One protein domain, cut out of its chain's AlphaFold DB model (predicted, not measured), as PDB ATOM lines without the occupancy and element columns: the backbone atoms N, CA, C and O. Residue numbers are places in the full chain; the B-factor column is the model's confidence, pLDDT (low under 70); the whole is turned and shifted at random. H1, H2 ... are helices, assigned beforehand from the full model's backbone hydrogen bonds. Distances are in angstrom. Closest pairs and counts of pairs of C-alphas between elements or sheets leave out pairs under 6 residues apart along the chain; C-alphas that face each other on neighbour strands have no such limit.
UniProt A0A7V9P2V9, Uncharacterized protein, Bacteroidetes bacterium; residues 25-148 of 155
ATOM      1  N   VAL A  25     -34.337 -36.182 -21.704       53.53
ATOM      2  CA  VAL A  25     -34.467 -35.817 -23.134       53.53
ATOM      3  C   VAL A  25     -35.865 -36.148 -23.671       53.53
ATOM      4  O   VAL A  25     -36.413 -35.386 -24.479       53.53
ATOM      5  N   ASP A  26     -36.472 -37.223 -23.166       75.06
ATOM      6  CA  ASP A  26     -37.855 -37.597 -23.467       75.06
ATOM      7  C   ASP A  26     -38.881 -36.717 -22.744       75.06
ATOM      8  O   ASP A  26     -39.976 -36.492 -23.267       75.06
ATOM      9  N   LEU A  27     -38.534 -36.141 -21.589       86.69
ATOM     10  CA  LEU A  27     -39.456 -35.294 -20.841       86.69
ATOM     11  C   LEU A  27     -39.765 -33.988 -21.578       86.69
ATOM     12  O   LEU A  27     -40.936 -33.642 -21.730       86.69
ATOM     13  N   LEU A  28     -38.750 -33.278 -22.083       89.00
ATOM     14  CA  LEU A  28     -38.969 -32.030 -22.828       89.00
ATOM     15  C   LEU A  28     -39.751 -32.285 -24.124       89.00
ATOM     16  O   LEU A  28     -40.633 -31.510 -24.493       89.00
ATOM     17  N   LYS A  29     -39.467 -33.402 -24.794       89.62
ATOM     18  CA  LYS A  29     -40.210 -33.842 -25.978       89.62
ATOM     19  C   LYS A  29     -41.680 -34.081 -25.641       89.62
ATOM     20  O   LYS A  29     -42.562 -33.515 -26.285       89.62
ATOM     21  N   ALA A  30     -41.957 -34.856 -24.594       88.38
ATOM     22  CA  ALA A  30     -43.314 -35.102 -24.117       88.38
ATOM     23  C   ALA A  30     -44.019 -33.801 -23.694       88.38
ATOM     24  O   ALA A  30     -45.196 -33.609 -24.001       88.38
ATOM     25  N   PHE A  31     -43.297 -32.884 -23.051       90.62
ATOM     26  CA  PHE A  31     -43.775 -31.563 -22.648       90.62
ATOM     27  C   PHE A  31     -44.211 -30.723 -23.865       90.62
ATOM     28  O   PHE A  31     -45.337 -30.220 -23.901       90.62
ATOM     29  N   ILE A  32     -43.374 -30.632 -24.904       90.75
ATOM     30  CA  ILE A  32     -43.679 -29.920 -26.161       90.75
ATOM     31  C   ILE A  32     -44.794 -30.614 -26.959       90.75
ATOM     32  O   ILE A  32     -45.577 -29.959 -27.650       90.75
ATOM     33  N   ASN A  33     -44.926 -31.932 -26.849       88.12
ATOM     34  CA  ASN A  33     -45.996 -32.659 -27.528       88.12
ATOM     35  C   ASN A  33     -47.346 -32.470 -26.817       88.12
ATOM     36  O   ASN A  33     -48.363 -32.255 -27.481       88.12
ATOM     37  N   LYS A  34     -47.375 -32.453 -25.475       87.81
ATOM     38  CA  LYS A  34     -48.585 -32.149 -24.678       87.81
ATOM     39  C   LYS A  34     -49.130 -30.748 -24.951       87.81
ATOM     40  O   LYS A  34     -50.344 -30.548 -24.992       87.81
ATOM     41  N   ASN A  35     -48.237 -29.801 -25.214       90.88
ATOM     42  CA  ASN A  35     -48.558 -28.440 -25.631       90.88
ATOM     43  C   ASN A  35     -49.495 -28.376 -26.857       90.88
ATOM     44  O   ASN A  35     -50.345 -27.488 -26.931       90.88
ATOM     45  N   SER A  36     -49.427 -29.348 -27.777       85.44
ATOM     46  CA  SER A  36     -50.344 -29.418 -28.929       85.44
ATOM     47  C   SER A  36     -51.820 -29.530 -28.519       85.44
ATOM     48  O   SER A  36     -52.697 -29.011 -29.209       85.44
ATOM     49  N   VAL A  37     -52.115 -30.163 -27.377       87.62
ATOM     50  CA  VAL A  37     -53.484 -30.295 -26.857       87.62
ATOM     51  C   VAL A  37     -53.986 -28.948 -26.339       87.62
ATOM     52  O   VAL A  37     -55.115 -28.564 -26.643       87.62
ATOM     53  N   ALA A  38     -53.145 -28.205 -25.614       90.25
ATOM     54  CA  ALA A  38     -53.474 -26.859 -25.142       90.25
ATOM     55  C   ALA A  38     -53.746 -25.912 -26.322       90.25
ATOM     56  O   ALA A  38     -54.774 -25.239 -26.341       90.25
ATOM     57  N   LEU A  39     -52.891 -25.941 -27.351       90.31
ATOM     58  CA  LEU A  39     -53.059 -25.164 -28.584       90.31
ATOM     59  C   LEU A  39     -54.384 -25.455 -29.292       90.31
ATOM     60  O   LEU A  39     -55.102 -24.519 -29.634       90.31
ATOM     61  N   ARG A  40     -54.745 -26.732 -29.476       88.44
ATOM     62  CA  ARG A  40     -56.034 -27.108 -30.091       88.44
ATOM     63  C   ARG A  40     -57.224 -26.601 -29.276       88.44
ATOM     64  O   ARG A  40     -58.216 -26.147 -29.846       88.44
ATOM     65  N   SER A  41     -57.127 -26.636 -27.948       90.50
ATOM     66  CA  SER A  41     -58.155 -26.073 -27.069       90.50
ATOM     67  C   SER A  41     -58.243 -24.554 -27.187       90.50
ATOM     68  O   SER A  41     -59.355 -24.026 -27.255       90.50
ATOM     69  N   VAL A  42     -57.113 -23.841 -27.237       91.44
ATOM     70  CA  VAL A  42     -57.102 -22.386 -27.455       91.44
ATOM     71  C   VAL A  42     -57.741 -22.059 -28.793       91.44
ATOM     72  O   VAL A  42     -58.667 -21.260 -28.828       91.44
ATOM     73  N   GLN A  43     -57.326 -22.736 -29.860       88.75
ATOM     74  CA  GLN A  43     -57.874 -22.562 -31.197       88.75
ATOM     75  C   GLN A  43     -59.398 -22.739 -31.227       88.75
ATOM     76  O   GLN A  43     -60.134 -21.880 -31.703       88.75
ATOM     77  N   LYS A  44     -59.901 -23.845 -30.669       89.56
ATOM     78  CA  LYS A  44     -61.340 -24.125 -30.628       89.56
ATOM     79  C   LYS A  44     -62.124 -23.008 -29.935       89.56
ATOM     80  O   LYS A  44     -63.262 -22.740 -30.316       89.56
ATOM     81  N   ASN A  45     -61.559 -22.407 -28.890       90.19
ATOM     82  CA  ASN A  45     -62.222 -21.331 -28.160       90.19
ATOM     83  C   ASN A  45     -62.009 -19.967 -28.830       90.19
ATOM     84  O   ASN A  45     -62.951 -19.185 -28.850       90.19
ATOM     85  N   SER A  46     -60.860 -19.705 -29.460       89.12
ATOM     86  CA  SER A  46     -60.621 -18.468 -30.211       89.12
ATOM     87  C   SER A  46     -61.537 -18.346 -31.426       89.12
ATOM     88  O   SER A  46     -62.055 -17.265 -31.677       89.12
ATOM     89  N   MET A  47     -61.848 -19.452 -32.111       87.12
ATOM     90  CA  MET A  47     -62.789 -19.476 -33.242       87.12
ATOM     91  C   MET A  47     -64.215 -19.037 -32.883       87.12
ATOM     92  O   MET A  47     -64.963 -18.608 -33.759       87.12
ATOM     93  N   LYS A  48     -64.608 -19.170 -31.612       85.75
ATOM     94  CA  LYS A  48     -65.927 -18.744 -31.117       85.75
ATOM     95  C   LYS A  48     -65.970 -17.256 -30.785       85.75
ATOM     96  O   LYS A  48     -67.054 -16.711 -30.598       85.75
ATOM     97  N   LEU A  49     -64.806 -16.624 -30.667       85.31
ATOM     98  CA  LEU A  49     -64.682 -15.211 -30.363       85.31
ATOM     99  C   LEU A  49     -64.675 -14.418 -31.670       85.31
ATOM    100  O   LEU A  49     -64.083 -14.817 -32.671       85.31
ATOM    101  N   THR A  50     -65.340 -13.270 -31.657       78.25
ATOM    102  CA  THR A  50     -65.325 -12.307 -32.765       78.25
ATOM    103  C   THR A  50     -64.175 -11.302 -32.650       78.25
ATOM    104  O   THR A  50     -63.950 -10.530 -33.577       78.25
ATOM    105  N   ASP A  51     -63.440 -11.322 -31.534       80.12
ATOM    106  CA  ASP A  51     -62.343 -10.403 -31.230       80.12
ATOM    107  C   ASP A  51     -61.065 -10.751 -32.010       80.12
ATOM    108  O   ASP A  51     -60.526 -11.856 -31.904       80.12
ATOM    109  N   ALA A  52     -60.534  -9.769 -32.743       80.25
ATOM    110  CA  ALA A  52     -59.263  -9.870 -33.455       80.25
ATOM    111  C   ALA A  52     -58.084 -10.197 -32.520       80.25
ATOM    112  O   ALA A  52     -57.178 -10.937 -32.912       80.25
ATOM    113  N   LYS A  53     -58.125  -9.755 -31.254       86.06
ATOM    114  CA  LYS A  53     -57.073 -10.063 -30.270       86.06
ATOM    115  C   LYS A  53     -56.980 -11.552 -29.956       86.06
ATOM    116  O   LYS A  53     -55.901 -12.049 -29.649       86.06
ATOM    117  N   ALA A  54     -58.084 -12.298 -30.044       86.62
ATOM    118  CA  ALA A  54     -58.054 -13.744 -29.836       86.62
ATOM    119  C   ALA A  54     -57.268 -14.458 -30.948       86.62
ATOM    120  O   ALA A  54     -56.541 -15.416 -30.675       86.62
ATOM    121  N   ALA A  55     -57.386 -13.968 -32.185       86.44
ATOM    122  CA  ALA A  55     -56.626 -14.471 -33.320       86.44
ATOM    123  C   ALA A  55     -55.130 -14.133 -33.193       86.44
ATOM    124  O   ALA A  55     -54.288 -15.004 -33.413       86.44
ATOM    125  N   GLU A  56     -54.796 -12.906 -32.786       89.06
ATOM    126  CA  GLU A  56     -53.409 -12.488 -32.528       89.06
ATOM    127  C   GLU A  56     -52.761 -13.307 -31.406       89.06
ATOM    128  O   GLU A  56     -51.695 -13.888 -31.612       89.06
ATOM    129  N   ASN A  57     -53.452 -13.466 -30.272       90.75
ATOM    130  CA  ASN A  57     -52.988 -14.301 -29.162       90.75
ATOM    131  C   ASN A  57     -52.689 -15.728 -29.624       90.75
ATOM    132  O   ASN A  57     -51.666 -16.307 -29.261       90.75
ATOM    133  N   PHE A  58     -53.564 -16.307 -30.448       90.62
ATOM    134  CA  PHE A  58     -53.337 -17.645 -30.974       90.62
ATOM    135  C   PHE A  58     -52.113 -17.706 -31.899       90.62
ATOM    136  O   PHE A  58     -51.307 -18.629 -31.779       90.62
ATOM    137  N   LYS A  59     -51.909 -16.708 -32.768       90.56
ATOM    138  CA  LYS A  59     -50.706 -16.613 -33.615       90.56
ATOM    139  C   LYS A  59     -49.426 -16.498 -32.789       90.56
ATOM    140  O   LYS A  59     -48.433 -17.140 -33.125       90.56
ATOM    141  N   ASP A  60     -49.445 -15.761 -31.685       91.81
ATOM    142  CA  ASP A  60     -48.292 -15.673 -30.783       91.81
ATOM    143  C   ASP A  60     -47.980 -17.007 -30.092       91.81
ATOM    144  O   ASP A  60     -46.811 -17.382 -29.965       91.81
ATOM    145  N   LEU A  61     -49.003 -17.786 -29.726       93.12
ATOM    146  CA  LEU A  61     -48.806 -19.149 -29.220       93.12
ATOM    147  C   LEU A  61     -48.176 -20.069 -30.275       93.12
ATOM    148  O   LEU A  61     -47.302 -20.872 -29.941       93.12
ATOM    149  N   LEU A  62     -48.565 -19.936 -31.549       91.50
ATOM    150  CA  LEU A  62     -47.952 -20.692 -32.647       91.50
ATOM    151  C   LEU A  62     -46.468 -20.349 -32.813       91.50
ATOM    152  O   LEU A  62     -45.661 -21.258 -33.013       91.50
ATOM    153  N   LYS A  63     -46.089 -19.070 -32.677       92.19
ATOM    154  CA  LYS A  63     -44.676 -18.652 -32.704       92.19
ATOM    155  C   LYS A  63     -43.891 -19.331 -31.583       92.19
ATOM    156  O   LYS A  63     -42.868 -19.952 -31.855       92.19
ATOM    157  N   LEU A  64     -44.386 -19.277 -30.345       93.75
ATOM    158  CA  LEU A  64     -43.720 -19.901 -29.194       93.75
ATOM    159  C   LEU A  64     -43.581 -21.422 -29.357       93.75
ATOM    160  O   LEU A  64     -42.518 -21.981 -29.077       93.75
ATOM    161  N   GLN A  65     -44.616 -22.093 -29.868       93.00
ATOM    162  CA  GLN A  65     -44.553 -23.525 -30.162       93.00
ATOM    163  C   GLN A  65     -43.506 -23.831 -31.235       93.00
ATOM    164  O   GLN A  65     -42.688 -24.733 -31.046       93.00
ATOM    165  N   LEU A  66     -43.475 -23.066 -32.327       91.25
ATOM    166  CA  LEU A  66     -42.496 -23.258 -33.394       91.25
ATOM    167  C   LEU A  66     -41.061 -23.051 -32.892       91.25
ATOM    168  O   LEU A  66     -40.193 -23.880 -33.167       91.25
ATOM    169  N   ILE A  67     -40.818 -21.999 -32.102       92.06
ATOM    170  CA  ILE A  67     -39.513 -21.750 -31.470       92.06
ATOM    171  C   ILE A  67     -39.123 -22.943 -30.594       92.06
ATOM    172  O   ILE A  67     -37.988 -23.418 -30.689       92.06
ATOM    173  N   SER A  68     -40.057 -23.474 -29.793       92.62
ATOM    174  CA  SER A  68     -39.782 -24.615 -28.912       92.62
ATOM    175  C   SER A  68     -39.339 -25.863 -29.677       92.62
ATOM    176  O   SER A  68     -38.364 -26.511 -29.290       92.62
ATOM    177  N   ILE A  69     -39.992 -26.159 -30.805       91.44
ATOM    178  CA  ILE A  69     -39.681 -27.313 -31.653       91.44
ATOM    179  C   ILE A  69     -38.319 -27.125 -32.328       91.44
ATOM    180  O   ILE A  69     -37.465 -28.006 -32.248       91.44
ATOM    181  N   LYS A  70     -38.079 -25.966 -32.954       90.44
ATOM    182  CA  LYS A  70     -36.824 -25.692 -33.677       90.44
ATOM    183  C   LYS A  70     -35.604 -25.724 -32.765       90.44
ATOM    184  O   LYS A  70     -34.554 -26.236 -33.146       90.44
ATOM    185  N   SER A  71     -35.744 -25.177 -31.563       90.81
ATOM    186  CA  SER A  71     -34.658 -25.134 -30.588       90.81
ATOM    187  C   SER A  71     -34.470 -26.453 -29.840       90.81
ATOM    188  O   SER A  71     -33.462 -26.605 -29.155       90.81
ATOM    189  N   TYR A  72     -35.362 -27.441 -29.996       90.88
ATOM    190  CA  TYR A  72     -35.275 -28.699 -29.250       90.88
ATOM    191  C   TYR A  72     -33.910 -29.371 -29.396       90.88
ATOM    192  O   TYR A  72     -33.358 -29.810 -28.396       90.88
ATOM    193  N   ASN A  73     -33.323 -29.432 -30.591       88.94
ATOM    194  CA  ASN A  73     -32.026 -30.098 -30.783       88.94
ATOM    195  C   ASN A  73     -30.808 -29.176 -30.618       88.94
ATOM    196  O   ASN A  73     -29.695 -29.675 -30.505       88.94
ATOM    197  N   THR A  74     -30.997 -27.856 -30.590       90.06
ATOM    198  CA  THR A  74     -29.896 -26.873 -30.639       90.06
ATOM    199  C   THR A  74     -29.744 -26.064 -29.355       90.06
ATOM    200  O   THR A  74     -28.633 -25.689 -28.992       90.06
ATOM    201  N   ASN A  75     -30.841 -25.802 -28.645       90.69
ATOM    202  CA  ASN A  75     -30.874 -25.037 -27.406       90.69
ATOM    203  C   ASN A  75     -32.056 -25.496 -26.530       90.69
ATOM    204  O   ASN A  75     -33.164 -24.959 -26.608       90.69
ATOM    205  N   LYS A  76     -31.809 -26.497 -25.673       89.31
ATOM    206  CA  LYS A  76     -32.825 -27.102 -24.790       89.31
ATOM    207  C   LYS A  76     -33.469 -26.095 -23.835       89.31
ATOM    208  O   LYS A  76     -34.651 -26.216 -23.531       89.31
ATOM    209  N   GLU A  77     -32.717 -25.093 -23.396       90.25
ATOM    210  CA  GLU A  77     -33.207 -24.065 -22.482       90.25
ATOM    211  C   GLU A  77     -34.189 -23.105 -23.161       90.25
ATOM    212  O   GLU A  77     -35.267 -22.842 -22.624       90.25
ATOM    213  N   LEU A  78     -33.854 -22.621 -24.361       92.06
ATOM    214  CA  LEU A  78     -34.785 -21.840 -25.178       92.06
ATOM    215  C   LEU A  78     -36.018 -22.679 -25.535       92.06
ATOM    216  O   LEU A  78     -37.143 -22.179 -25.474       92.06
ATOM    217  N   SER A  79     -35.809 -23.961 -25.846       92.31
ATOM    218  CA  SER A  79     -36.874 -24.903 -26.182       92.31
ATOM    219  C   SER A  79     -37.881 -25.045 -25.050       92.31
ATOM    220  O   SER A  79     -39.074 -24.802 -25.248       92.31
ATOM    221  N   TYR A  80     -37.397 -25.330 -23.842       93.00
ATOM    222  CA  TYR A  80     -38.234 -25.404 -22.654       93.00
ATOM    223  C   TYR A  80     -38.887 -24.065 -22.318       93.00
ATOM    224  O   TYR A  80     -40.098 -24.023 -22.122       93.00
ATOM    225  N   SER A  81     -38.128 -22.968 -22.306       93.62
ATOM    226  CA  SER A  81     -38.670 -21.649 -21.962       93.62
ATOM    227  C   SER A  81     -39.823 -21.259 -22.890       93.62
ATOM    228  O   SER A  81     -40.862 -20.791 -22.423       93.62
ATOM    229  N   SER A  82     -39.685 -21.540 -24.191       93.88
ATOM    230  CA  SER A  82     -40.720 -21.243 -25.192       93.88
ATOM    231  C   SER A  82     -41.929 -22.142 -25.014       93.88
ATOM    232  O   SER A  82     -43.066 -21.674 -25.058       93.88
ATOM    233  N   ALA A  83     -41.697 -23.427 -24.744       93.69
ATOM    234  CA  ALA A  83     -42.764 -24.378 -24.488       93.69
ATOM    235  C   ALA A  83     -43.548 -24.039 -23.210       93.69
ATOM    236  O   ALA A  83     -44.774 -24.161 -23.192       93.69
ATOM    237  N   ALA A  84     -42.854 -23.623 -22.149       94.56
ATOM    238  CA  ALA A  84     -43.453 -23.252 -20.874       94.56
ATOM    239  C   ALA A  84     -44.267 -21.963 -21.016       94.56
ATOM    240  O   ALA A  84     -45.429 -21.935 -20.619       94.56
ATOM    241  N   GLU A  85     -43.713 -20.935 -21.668       94.56
ATOM    242  CA  GLU A  85     -44.439 -19.689 -21.929       94.56
ATOM    243  C   GLU A  85     -45.684 -19.915 -22.790       94.56
ATOM    244  O   GLU A  85     -46.750 -19.376 -22.487       94.56
ATOM    245  N   MET A  86     -45.581 -20.751 -23.829       94.31
ATOM    246  CA  MET A  86     -46.728 -21.113 -24.663       94.31
ATOM    247  C   MET A  86     -47.843 -21.731 -23.812       94.31
ATOM    248  O   MET A  86     -49.016 -21.360 -23.928       94.31
ATOM    249  N   ARG A  87     -47.484 -22.649 -22.912       93.75
ATOM    250  CA  ARG A  87     -48.455 -23.324 -22.053       93.75
ATOM    251  C   ARG A  87     -49.092 -22.382 -21.037       93.75
ATOM    252  O   ARG A  87     -50.311 -22.399 -20.890       93.75
ATOM    253  N   GLU A  88     -48.303 -21.540 -20.382       94.31
ATOM    254  CA  GLU A  88     -48.799 -20.535 -19.433       94.31
ATOM    255  C   GLU A  88     -49.789 -19.574 -20.101       94.31
ATOM    256  O   GLU A  88     -50.896 -19.383 -19.596       94.31
ATOM    257  N   LYS A  89     -49.449 -19.046 -21.282       95.00
ATOM    258  CA  LYS A  89     -50.346 -18.165 -22.046       95.00
ATOM    259  C   LYS A  89     -51.591 -18.893 -22.554       95.00
ATOM    260  O   LYS A  89     -52.670 -18.306 -22.602       95.00
ATOM    261  N   SER A  90     -51.479 -20.182 -22.878       94.81
ATOM    262  CA  SER A  90     -52.643 -21.011 -23.215       94.81
ATOM    263  C   SER A  90     -53.585 -21.175 -22.023       94.81
ATOM    264  O   SER A  90     -54.797 -21.030 -22.178       94.81
ATOM    265  N   VAL A  91     -53.048 -21.441 -20.827       95.19
ATOM    266  CA  VAL A  91     -53.828 -21.518 -19.579       95.19
ATOM    267  C   VAL A  91     -54.509 -20.186 -19.294       95.19
ATOM    268  O   VAL A  91     -55.705 -20.170 -19.002       95.19
ATOM    269  N   GLU A  92     -53.782 -19.075 -19.422       95.06
ATOM    270  CA  GLU A  92     -54.339 -17.739 -19.229       95.06
ATOM    271  C   GLU A  92     -55.510 -17.493 -20.186       95.06
ATOM    272  O   GLU A  92     -56.607 -17.139 -19.745       95.06
ATOM    273  N   PHE A  93     -55.317 -17.754 -21.480       94.38
ATOM    274  CA  PHE A  93     -56.373 -17.616 -22.476       94.38
ATOM    275  C   PHE A  93     -57.587 -18.488 -22.133       94.38
ATOM    276  O   PHE A  93     -58.714 -17.994 -22.102       94.38
ATOM    277  N   LEU A  94     -57.382 -19.777 -21.859       93.81
ATOM    278  CA  LEU A  94     -58.469 -20.724 -21.609       93.81
ATOM    279  C   LEU A  94     -59.220 -20.426 -20.311       93.81
ATOM    280  O   LEU A  94     -60.433 -20.611 -20.272       93.81
ATOM    281  N   SER A  95     -58.539 -19.920 -19.284       94.12
ATOM    282  CA  SER A  95     -59.178 -19.545 -18.016       94.12
ATOM    283  C   SER A  95     -60.186 -18.405 -18.180       94.12
ATOM    284  O   SER A  95     -61.158 -18.331 -17.437       94.12
ATOM    285  N   LYS A  96     -59.972 -17.541 -19.180       92.69
ATOM    286  CA  LYS A  96     -60.842 -16.402 -19.499       92.69
ATOM    287  C   LYS A  96     -61.910 -16.749 -20.537       92.69
ATOM    288  O   LYS A  96     -62.962 -16.124 -20.556       92.69
ATOM    289  N   ASN A  97     -61.631 -17.716 -21.414       91.56
ATOM    290  CA  ASN A  97     -62.399 -17.936 -22.645       91.56
ATOM    291  C   ASN A  97     -62.974 -19.356 -22.790       91.56
ATOM    292  O   ASN A  97     -63.494 -19.701 -23.852       91.56
ATOM    293  N   SER A  98     -62.872 -20.207 -21.767       90.31
ATOM    294  CA  SER A  98     -63.445 -21.555 -21.779       90.31
ATOM    295  C   SER A  98     -64.171 -21.865 -20.470       90.31
ATOM    296  O   SER A  98     -63.803 -21.363 -19.415       90.31
ATOM    297  N   ALA A  99     -65.208 -22.704 -20.539       84.19
ATOM    298  CA  ALA A  99     -65.983 -23.127 -19.368       84.19
ATOM    299  C   ALA A  99     -65.373 -24.339 -18.628       84.19
ATOM    300  O   ALA A  99     -65.914 -24.778 -17.619       84.19
ATOM    301  N   GLY A 100     -64.297 -24.931 -19.160       83.38
ATOM    302  CA  GLY A 100     -63.666 -26.129 -18.604       83.38
ATOM    303  C   GLY A 100     -62.516 -25.807 -17.650       83.38
ATOM    304  O   GLY A 100     -61.961 -24.711 -17.682       83.38
ATOM    305  N   SER A 101     -62.115 -26.790 -16.835       87.12
ATOM    306  CA  SER A 101     -60.897 -26.661 -16.028       87.12
ATOM    307  C   SER A 101     -59.658 -26.552 -16.923       87.12
ATOM    308  O   SER A 101     -59.520 -27.257 -17.926       87.12
ATOM    309  N   THR A 102     -58.734 -25.680 -16.525       91.94
ATOM    310  CA  THR A 102     -57.423 -25.514 -17.158       91.94
ATOM    311  C   THR A 102     -56.314 -26.290 -16.451       91.94
ATOM    312  O   THR A 102     -55.171 -26.238 -16.899       91.94
ATOM    313  N   ASP A 103     -56.624 -27.032 -15.381       88.69
ATOM    314  CA  ASP A 103     -55.627 -27.696 -14.532       88.69
ATOM    315  C   ASP A 103     -54.764 -28.689 -15.306       88.69
ATOM    316  O   ASP A 103     -53.553 -28.733 -15.113       88.69
ATOM    317  N   TYR A 104     -55.368 -29.410 -16.254       86.06
ATOM    318  CA  TYR A 104     -54.658 -30.340 -17.134       86.06
ATOM    319  C   TYR A 104     -53.538 -29.668 -17.947       86.06
ATOM    320  O   TYR A 104     -52.568 -30.318 -18.332       86.06
ATOM    321  N   TYR A 105     -53.662 -28.366 -18.217       89.50
ATOM    322  CA  TYR A 105     -52.682 -27.599 -18.980       89.50
ATOM    323  C   TYR A 105     -51.694 -26.844 -18.095       89.50
ATOM    324  O   TYR A 105     -50.788 -26.222 -18.632       89.50
ATOM    325  N   LYS A 106     -51.836 -26.832 -16.768       91.12
ATOM    326  CA  LYS A 106     -50.887 -26.108 -15.915       91.12
ATOM    327  C   LYS A 106     -49.519 -26.788 -15.962       91.12
ATOM    328  O   LYS A 106     -49.420 -28.011 -15.963       91.12
ATOM    329  N   VAL A 107     -48.459 -25.981 -16.003       90.44
ATOM    330  CA  VAL A 107     -47.091 -26.482 -15.825       90.44
ATOM    331  C   VAL A 107     -46.969 -26.980 -14.386       90.44
ATOM    332  O   VAL A 107     -47.129 -26.201 -13.444       90.44
ATOM    333  N   THR A 108     -46.727 -28.274 -14.226       89.38
ATOM    334  CA  THR A 108     -46.662 -28.930 -12.915       89.38
ATOM    335  C   THR A 108     -45.337 -28.646 -12.211       89.38
ATOM    336  O   THR A 108     -44.324 -28.373 -12.852       89.38
ATOM    337  N   GLU A 109     -45.316 -28.750 -10.881       87.50
ATOM    338  CA  GLU A 109     -44.075 -28.605 -10.104       87.50
ATOM    339  C   GLU A 109     -43.036 -29.674 -10.465       87.50
ATOM    340  O   GLU A 109     -41.844 -29.392 -10.486       87.50
ATOM    341  N   GLU A 110     -43.478 -30.880 -10.829       87.06
ATOM    342  CA  GLU A 110     -42.588 -31.932 -11.320       87.06
ATOM    343  C   GLU A 110     -41.923 -31.541 -12.647       87.06
ATOM    344  O   GLU A 110     -40.711 -31.694 -12.802       87.06
ATOM    345  N   GLU A 111     -42.689 -30.994 -13.596       89.12
ATOM    346  CA  GLU A 111     -42.138 -30.499 -14.860       89.12
ATOM    347  C   GLU A 111     -41.161 -29.343 -14.625       89.12
ATOM    348  O   GLU A 111     -40.091 -29.343 -15.227       89.12
ATOM    349  N   LYS A 112     -41.470 -28.408 -13.717       87.19
ATOM    350  CA  LYS A 112     -40.547 -27.319 -13.345       87.19
ATOM    351  C   LYS A 112     -39.265 -27.851 -12.711       87.19
ATOM    352  O   LYS A 112     -38.178 -27.402 -13.059       87.19
ATOM    353  N   ALA A 113     -39.378 -28.812 -11.798       86.06
ATOM    354  CA  ALA A 113     -38.229 -29.389 -11.111       86.06
ATOM    355  C   ALA A 113     -37.292 -30.126 -12.079       86.06
ATOM    356  O   ALA A 113     -36.075 -30.037 -11.936       86.06
ATOM    357  N   LYS A 114     -37.850 -30.831 -13.070       85.12
ATOM    358  CA  LYS A 114     -37.078 -31.652 -14.015       85.12
ATOM    359  C   LYS A 114     -36.577 -30.885 -15.241       85.12
ATOM    360  O   LYS A 114     -35.476 -31.139 -15.709       85.12
ATOM    361  N   LEU A 115     -37.356 -29.937 -15.767       85.62
ATOM    362  CA  LEU A 115     -36.978 -29.141 -16.946       85.62
ATOM    363  C   LEU A 115     -36.233 -27.850 -16.581       85.62
ATOM    364  O   LEU A 115     -35.664 -27.194 -17.453       85.62
ATOM    365  N   GLY A 116     -36.207 -27.507 -15.293       81.62
ATOM    366  CA  GLY A 116     -35.529 -26.337 -14.757       81.62
ATOM    367  C   GLY A 116     -36.395 -25.077 -14.769       81.62
ATOM    368  O   GLY A 116     -37.617 -25.099 -14.946       81.62
ATOM    369  N   ALA A 117     -35.738 -23.939 -14.554       79.25
ATOM    370  CA  ALA A 117     -36.391 -22.639 -14.566       79.25
ATOM    371  C   ALA A 117     -36.584 -22.139 -16.003       79.25
ATOM    372  O   ALA A 117     -35.650 -22.123 -16.803       79.25
ATOM    373  N   LYS A 118     -37.801 -21.687 -16.320       84.25
ATOM    374  CA  LYS A 118     -38.070 -20.943 -17.552       84.25
ATOM    375  C   LYS A 118     -37.284 -19.630 -17.509       84.25
ATOM    376  O   LYS A 118     -37.364 -18.892 -16.526       84.25
ATOM    377  N   LYS A 119     -36.595 -19.303 -18.601       84.19
ATOM    378  CA  LYS A 119     -36.019 -17.972 -18.822       84.19
ATOM    379  C   LYS A 119     -36.979 -17.084 -19.606       84.19
ATOM    380  O   LYS A 119     -37.815 -17.558 -20.373       84.19
ATOM    381  N   THR A 120     -36.841 -15.776 -19.425       83.06
ATOM    382  CA  THR A 120     -37.569 -14.786 -20.223       83.06
ATOM    383  C   THR A 120     -37.079 -14.822 -21.665       83.06
ATOM    384  O   THR A 120     -35.883 -14.674 -21.919       83.06
ATOM    385  N   ILE A 121     -38.002 -14.971 -22.613       80.62
ATOM    386  CA  ILE A 121     -37.692 -14.915 -24.041       80.62
ATOM    387  C   ILE A 121     -37.746 -13.460 -24.474       80.62
ATOM    388  O   ILE A 121     -38.810 -12.844 -24.518       80.62
ATOM    389  N   GLN A 122     -36.588 -12.893 -24.787       71.75
ATOM    390  CA  GLN A 122     -36.534 -11.554 -25.359       71.75
ATOM    391  C   GLN A 122     -36.864 -11.649 -26.850       71.75
ATOM    392  O   GLN A 122     -36.201 -12.369 -27.584       71.75
ATOM    393  N   ALA A 123     -37.909 -10.940 -27.286       75.44
ATOM    394  CA  ALA A 123     -38.316 -10.814 -28.687       75.44
ATOM    395  C   ALA A 123     -38.450 -12.157 -29.440       75.44
ATOM    396  O   ALA A 123     -37.608 -12.499 -30.267       75.44
ATOM    397  N   ALA A 124     -39.554 -12.884 -29.221       72.19
ATOM    398  CA  ALA A 124     -39.853 -14.162 -29.886       72.19
ATOM    399  C   ALA A 124     -39.637 -14.140 -31.417       72.19
ATOM    400  O   ALA A 124     -39.131 -15.106 -31.985       72.19
ATOM    401  N   ASN A 125     -39.943 -13.016 -32.075       80.69
ATOM    402  CA  ASN A 125     -39.750 -12.846 -33.516       80.69
ATOM    403  C   ASN A 125     -38.284 -12.999 -33.961       80.69
ATOM    404  O   ASN A 125     -38.047 -13.440 -35.076       80.69
ATOM    405  N   SER A 126     -37.306 -12.695 -33.102       85.25
ATOM    406  CA  SER A 126     -35.873 -12.808 -33.427       85.25
ATOM    407  C   SER A 126     -35.383 -14.253 -33.602       85.25
ATOM    408  O   SER A 126     -34.314 -14.480 -34.162       85.25
ATOM    409  N   TYR A 127     -36.171 -15.238 -33.157       87.12
ATOM    410  CA  TYR A 127     -35.862 -16.666 -33.278       87.12
ATOM    411  C   TYR A 127     -36.517 -17.330 -34.499       87.12
ATOM    412  O   TYR A 127     -36.330 -18.530 -34.737       87.12
ATOM    413  N   LEU A 128     -37.298 -16.570 -35.269       88.44
ATOM    414  CA  LEU A 128     -38.001 -17.026 -36.461       88.44
ATOM    415  C   LEU A 128     -37.507 -16.251 -37.683       88.44
ATOM    416  O   LEU A 128     -37.166 -15.078 -37.602       88.44
ATOM    417  N   SER A 129     -37.470 -16.921 -38.829       91.31
ATOM    418  CA  SER A 129     -37.209 -16.262 -40.108       91.31
ATOM    419  C   SER A 129     -38.418 -15.439 -40.553       91.31
ATOM    420  O   SER A 129     -39.562 -15.765 -40.223       91.31
ATOM    421  N   ASP A 130     -38.192 -14.431 -41.395       91.38
ATOM    422  CA  ASP A 130     -39.271 -13.623 -41.980       91.38
ATOM    423  C   ASP A 130     -40.319 -14.471 -42.711       91.38
ATOM    424  O   ASP A 130     -41.512 -14.173 -42.673       91.38
ATOM    425  N   ALA A 131     -39.888 -15.550 -43.372       89.88
ATOM    426  CA  ALA A 131     -40.786 -16.474 -44.055       89.88
ATOM    427  C   ALA A 131     -41.712 -17.205 -43.070       89.88
ATOM    428  O   ALA A 131     -42.905 -17.354 -43.337       89.88
ATOM    429  N   GLU A 132     -41.191 -17.632 -41.917       90.50
ATOM    430  CA  GLU A 132     -41.985 -18.274 -40.864       90.50
ATOM    431  C   GLU A 132     -42.959 -17.291 -40.220       90.50
ATOM    432  O   GLU A 132     -44.127 -17.634 -40.028       90.50
ATOM    433  N   LEU A 133     -42.508 -16.066 -39.941       90.31
ATOM    434  CA  LEU A 133     -43.355 -15.008 -39.394       90.31
ATOM    435  C   LEU A 133     -44.512 -14.688 -40.343       90.31
ATOM    436  O   LEU A 133     -45.668 -14.799 -39.937       90.31
ATOM    437  N   LYS A 134     -44.225 -14.434 -41.626       89.56
ATOM    438  CA  LYS A 134     -45.255 -14.216 -42.657       89.56
ATOM    439  C   LYS A 134     -46.203 -15.406 -42.782       89.56
ATOM    440  O   LYS A 134     -47.413 -15.229 -42.888       89.56
ATOM    441  N   SER A 135     -45.668 -16.626 -42.732       88.12
ATOM    442  CA  SER A 135     -46.455 -17.863 -42.769       88.12
ATOM    443  C   SER A 135     -47.402 -17.999 -41.575       88.12
ATOM    444  O   SER A 135     -48.457 -18.605 -41.735       88.12
ATOM    445  N   ILE A 136     -47.050 -17.485 -40.391       88.94
ATOM    446  CA  ILE A 136     -47.925 -17.472 -39.206       88.94
ATOM    447  C   ILE A 136     -48.937 -16.320 -39.278       88.94
ATOM    448  O   ILE A 136     -50.114 -16.499 -38.960       88.94
ATOM    449  N   GLU A 137     -48.507 -15.145 -39.728       88.31
ATOM    450  CA  GLU A 137     -49.361 -13.964 -39.874       88.31
ATOM    451  C   GLU A 137     -50.465 -14.165 -40.911       88.31
ATOM    452  O   GLU A 137     -51.595 -13.730 -40.685       88.31
ATOM    453  N   ALA A 138     -50.174 -14.878 -41.997       86.69
ATOM    454  CA  ALA A 138     -51.132 -15.179 -43.055       86.69
ATOM    455  C   ALA A 138     -52.152 -16.269 -42.684       86.69
ATOM    456  O   ALA A 138     -53.067 -16.520 -43.466       86.69
ATOM    457  N   ILE A 139     -52.019 -16.941 -41.531       85.88
ATOM    458  CA  ILE A 139     -52.951 -18.018 -41.189       85.88
ATOM    459  C   ILE A 139     -54.327 -17.447 -40.847       85.88
ATOM    460  O   ILE A 139     -54.458 -16.598 -39.955       85.88
ATOM    461  N   ASP A 140     -55.355 -17.991 -41.496       85.00
ATOM    462  CA  ASP A 140     -56.727 -17.847 -41.034       85.00
ATOM    463  C   ASP A 140     -56.944 -18.711 -39.787       85.00
ATOM    464  O   ASP A 140     -57.085 -19.929 -39.867       85.00
ATOM    465  N   THR A 141     -57.001 -18.060 -38.621       80.19
ATOM    466  CA  THR A 141     -57.255 -18.679 -37.306       80.19
ATOM    467  C   THR A 141     -58.557 -19.482 -37.229       80.19
ATOM    468  O   THR A 141     -58.739 -20.250 -36.282       80.19
ATOM    469  N   LYS A 142     -59.451 -19.322 -38.213       81.44
ATOM    470  CA  LYS A 142     -60.733 -20.023 -38.313       81.44
ATOM    471  C   LYS A 142     -60.688 -21.305 -39.137       81.44
ATOM    472  O   LYS A 142     -61.665 -22.046 -39.081       81.44
ATOM    473  N   ASP A 143     -59.594 -21.603 -39.834       83.56
ATOM    474  CA  ASP A 143     -59.430 -22.855 -40.580       83.56
ATOM    475  C   ASP A 143     -58.490 -23.821 -39.842       83.56
ATOM    476  O   ASP A 143     -57.265 -23.671 -39.904       83.56
ATOM    477  N   PRO A 144     -59.022 -24.867 -39.176       76.75
ATOM    478  CA  PRO A 144     -58.203 -25.780 -38.397       76.75
ATOM    479  C   PRO A 144     -57.151 -26.570 -39.156       76.75
ATOM    480  O   PRO A 144     -56.165 -26.994 -38.548       76.75
ATOM    481  N   SER A 145     -57.331 -26.760 -40.458       79.31
ATOM    482  CA  SER A 145     -56.396 -27.534 -41.271       79.31
ATOM    483  C   SER A 145     -55.021 -26.860 -41.371       79.31
ATOM    484  O   SER A 145     -53.995 -27.544 -41.441       79.31
ATOM    485  N   LEU A 146     -54.977 -25.526 -41.267       76.69
ATOM    486  CA  LEU A 146     -53.767 -24.720 -41.435       76.69
ATOM    487  C   LEU A 146     -52.790 -24.815 -40.249       76.69
ATOM    488  O   LEU A 146     -51.622 -24.434 -40.379       76.69
ATOM    489  N   PHE A 147     -53.219 -25.364 -39.105       73.75
ATOM    490  CA  PHE A 147     -52.387 -25.481 -37.895       73.75
ATOM    491  C   PHE A 147     -51.727 -26.839 -37.716       73.75
ATOM    492  O   PHE A 147     -50.876 -26.995 -36.834       73.75
ATOM    493  N   ASN A 148     -52.078 -27.828 -38.540       71.44
ATOM    494  CA  ASN A 148     -51.530 -29.178 -38.419       71.44
ATOM    495  C   ASN A 148     -49.999 -29.177 -38.499       71.44
ATOM    496  O   ASN A 148     -49.357 -29.924 -37.769       71.44
TER     497      ASN A 148
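Overview. This is residues 25 to 148 of the 155 residues of an uncharacterized protein of Bacteroidetes bacterium (UniProt A0A7V9P2V9). Three long helices, H1, H2 and H3, stand side by side in a triangle as an up-and-down bundle, each running against the one before it. After H3 the printed part winds round this bundle through four small helices: H4 is near the first halves of H1 and H3, H5 and H6 pack on H2, and H7 comes back near H1. The printed part has 124 residues with seven named helices, H1 to H7 in order, and no named strand; its class is all helix. It is compact, with a radius of gyration of the C-alphas of 14.0 A and spans of 39 by 36 by 24 A.

Along the chain. H1 is residues 25 to 46, 32.2 A from first to last C-alpha, and begins at C-alpha 25 at (-34.467, -35.817, -23.134). H2 is residues 52 to 71, 29.1 A long. H3 is residues 76 to 97, 31.0 A long, and ends at C-alpha 97 at (-62.399, -17.936, -22.645). H4 is residues 109 to 115, 9.9 A long, and H5 is residues 124 to 127, 5.8 A long. H6 is residues 130 to 137, 10.3 A long. H7 is residues 144 to 147, 5.8 A long, and ends at C-alpha 147 at (-52.387, -25.481, -37.895).

Arrangement. H1 and H2 touch and form a helical hairpin at a shallow tilt of 14 degrees, opposite ways; their closest C-alphas, Ser 46 and Ala 54, are 5.4 A apart. H1 touches H3 at a shallow tilt of 28 degrees, the same way, with the C-alphas of Ile 32 and Ala 83 closest at 5.9 A. H2 and H3 form a second helical hairpin and touch at a shallow tilt of 22 degrees, opposite ways, closest at the C-alphas of Ser 68 and Ser 79, 4.0 A. H4 is close to H1 but not clearly touching, with the C-alphas of Leu 28 and Leu 115 closest at 6.8 A. H2 is the hub, touching four helices. With residues 63 to 67 alone it touches H5, closest at the C-alphas of Ile 67 and Tyr 127, 6.5 A. With residues 59 to 63 alone it touches H6 at a steep tilt of 40 degrees, opposite ways, closest at the C-alphas of Lys 59 and Ile 136, 6.3 A. H7 is close to H1 but not clearly touching, with the C-alphas of Gln 43 and Pro 144 closest at 7.9 A. In H2, H3, H4 and H6 every O i to N i+4 pair is within hydrogen-bond range, in H1 14 of 18; H5 and H7 are too short for such a pair.

Size, cuts and confidence. The two C-alphas farthest apart, those of Val 25 and Thr 50, are 40.0 A apart. The printed part has no cut. The link from H3 to H4, with 11 residues, is long. The mean pLDDT of the printed part is 87.7, and residue 25 is under 70.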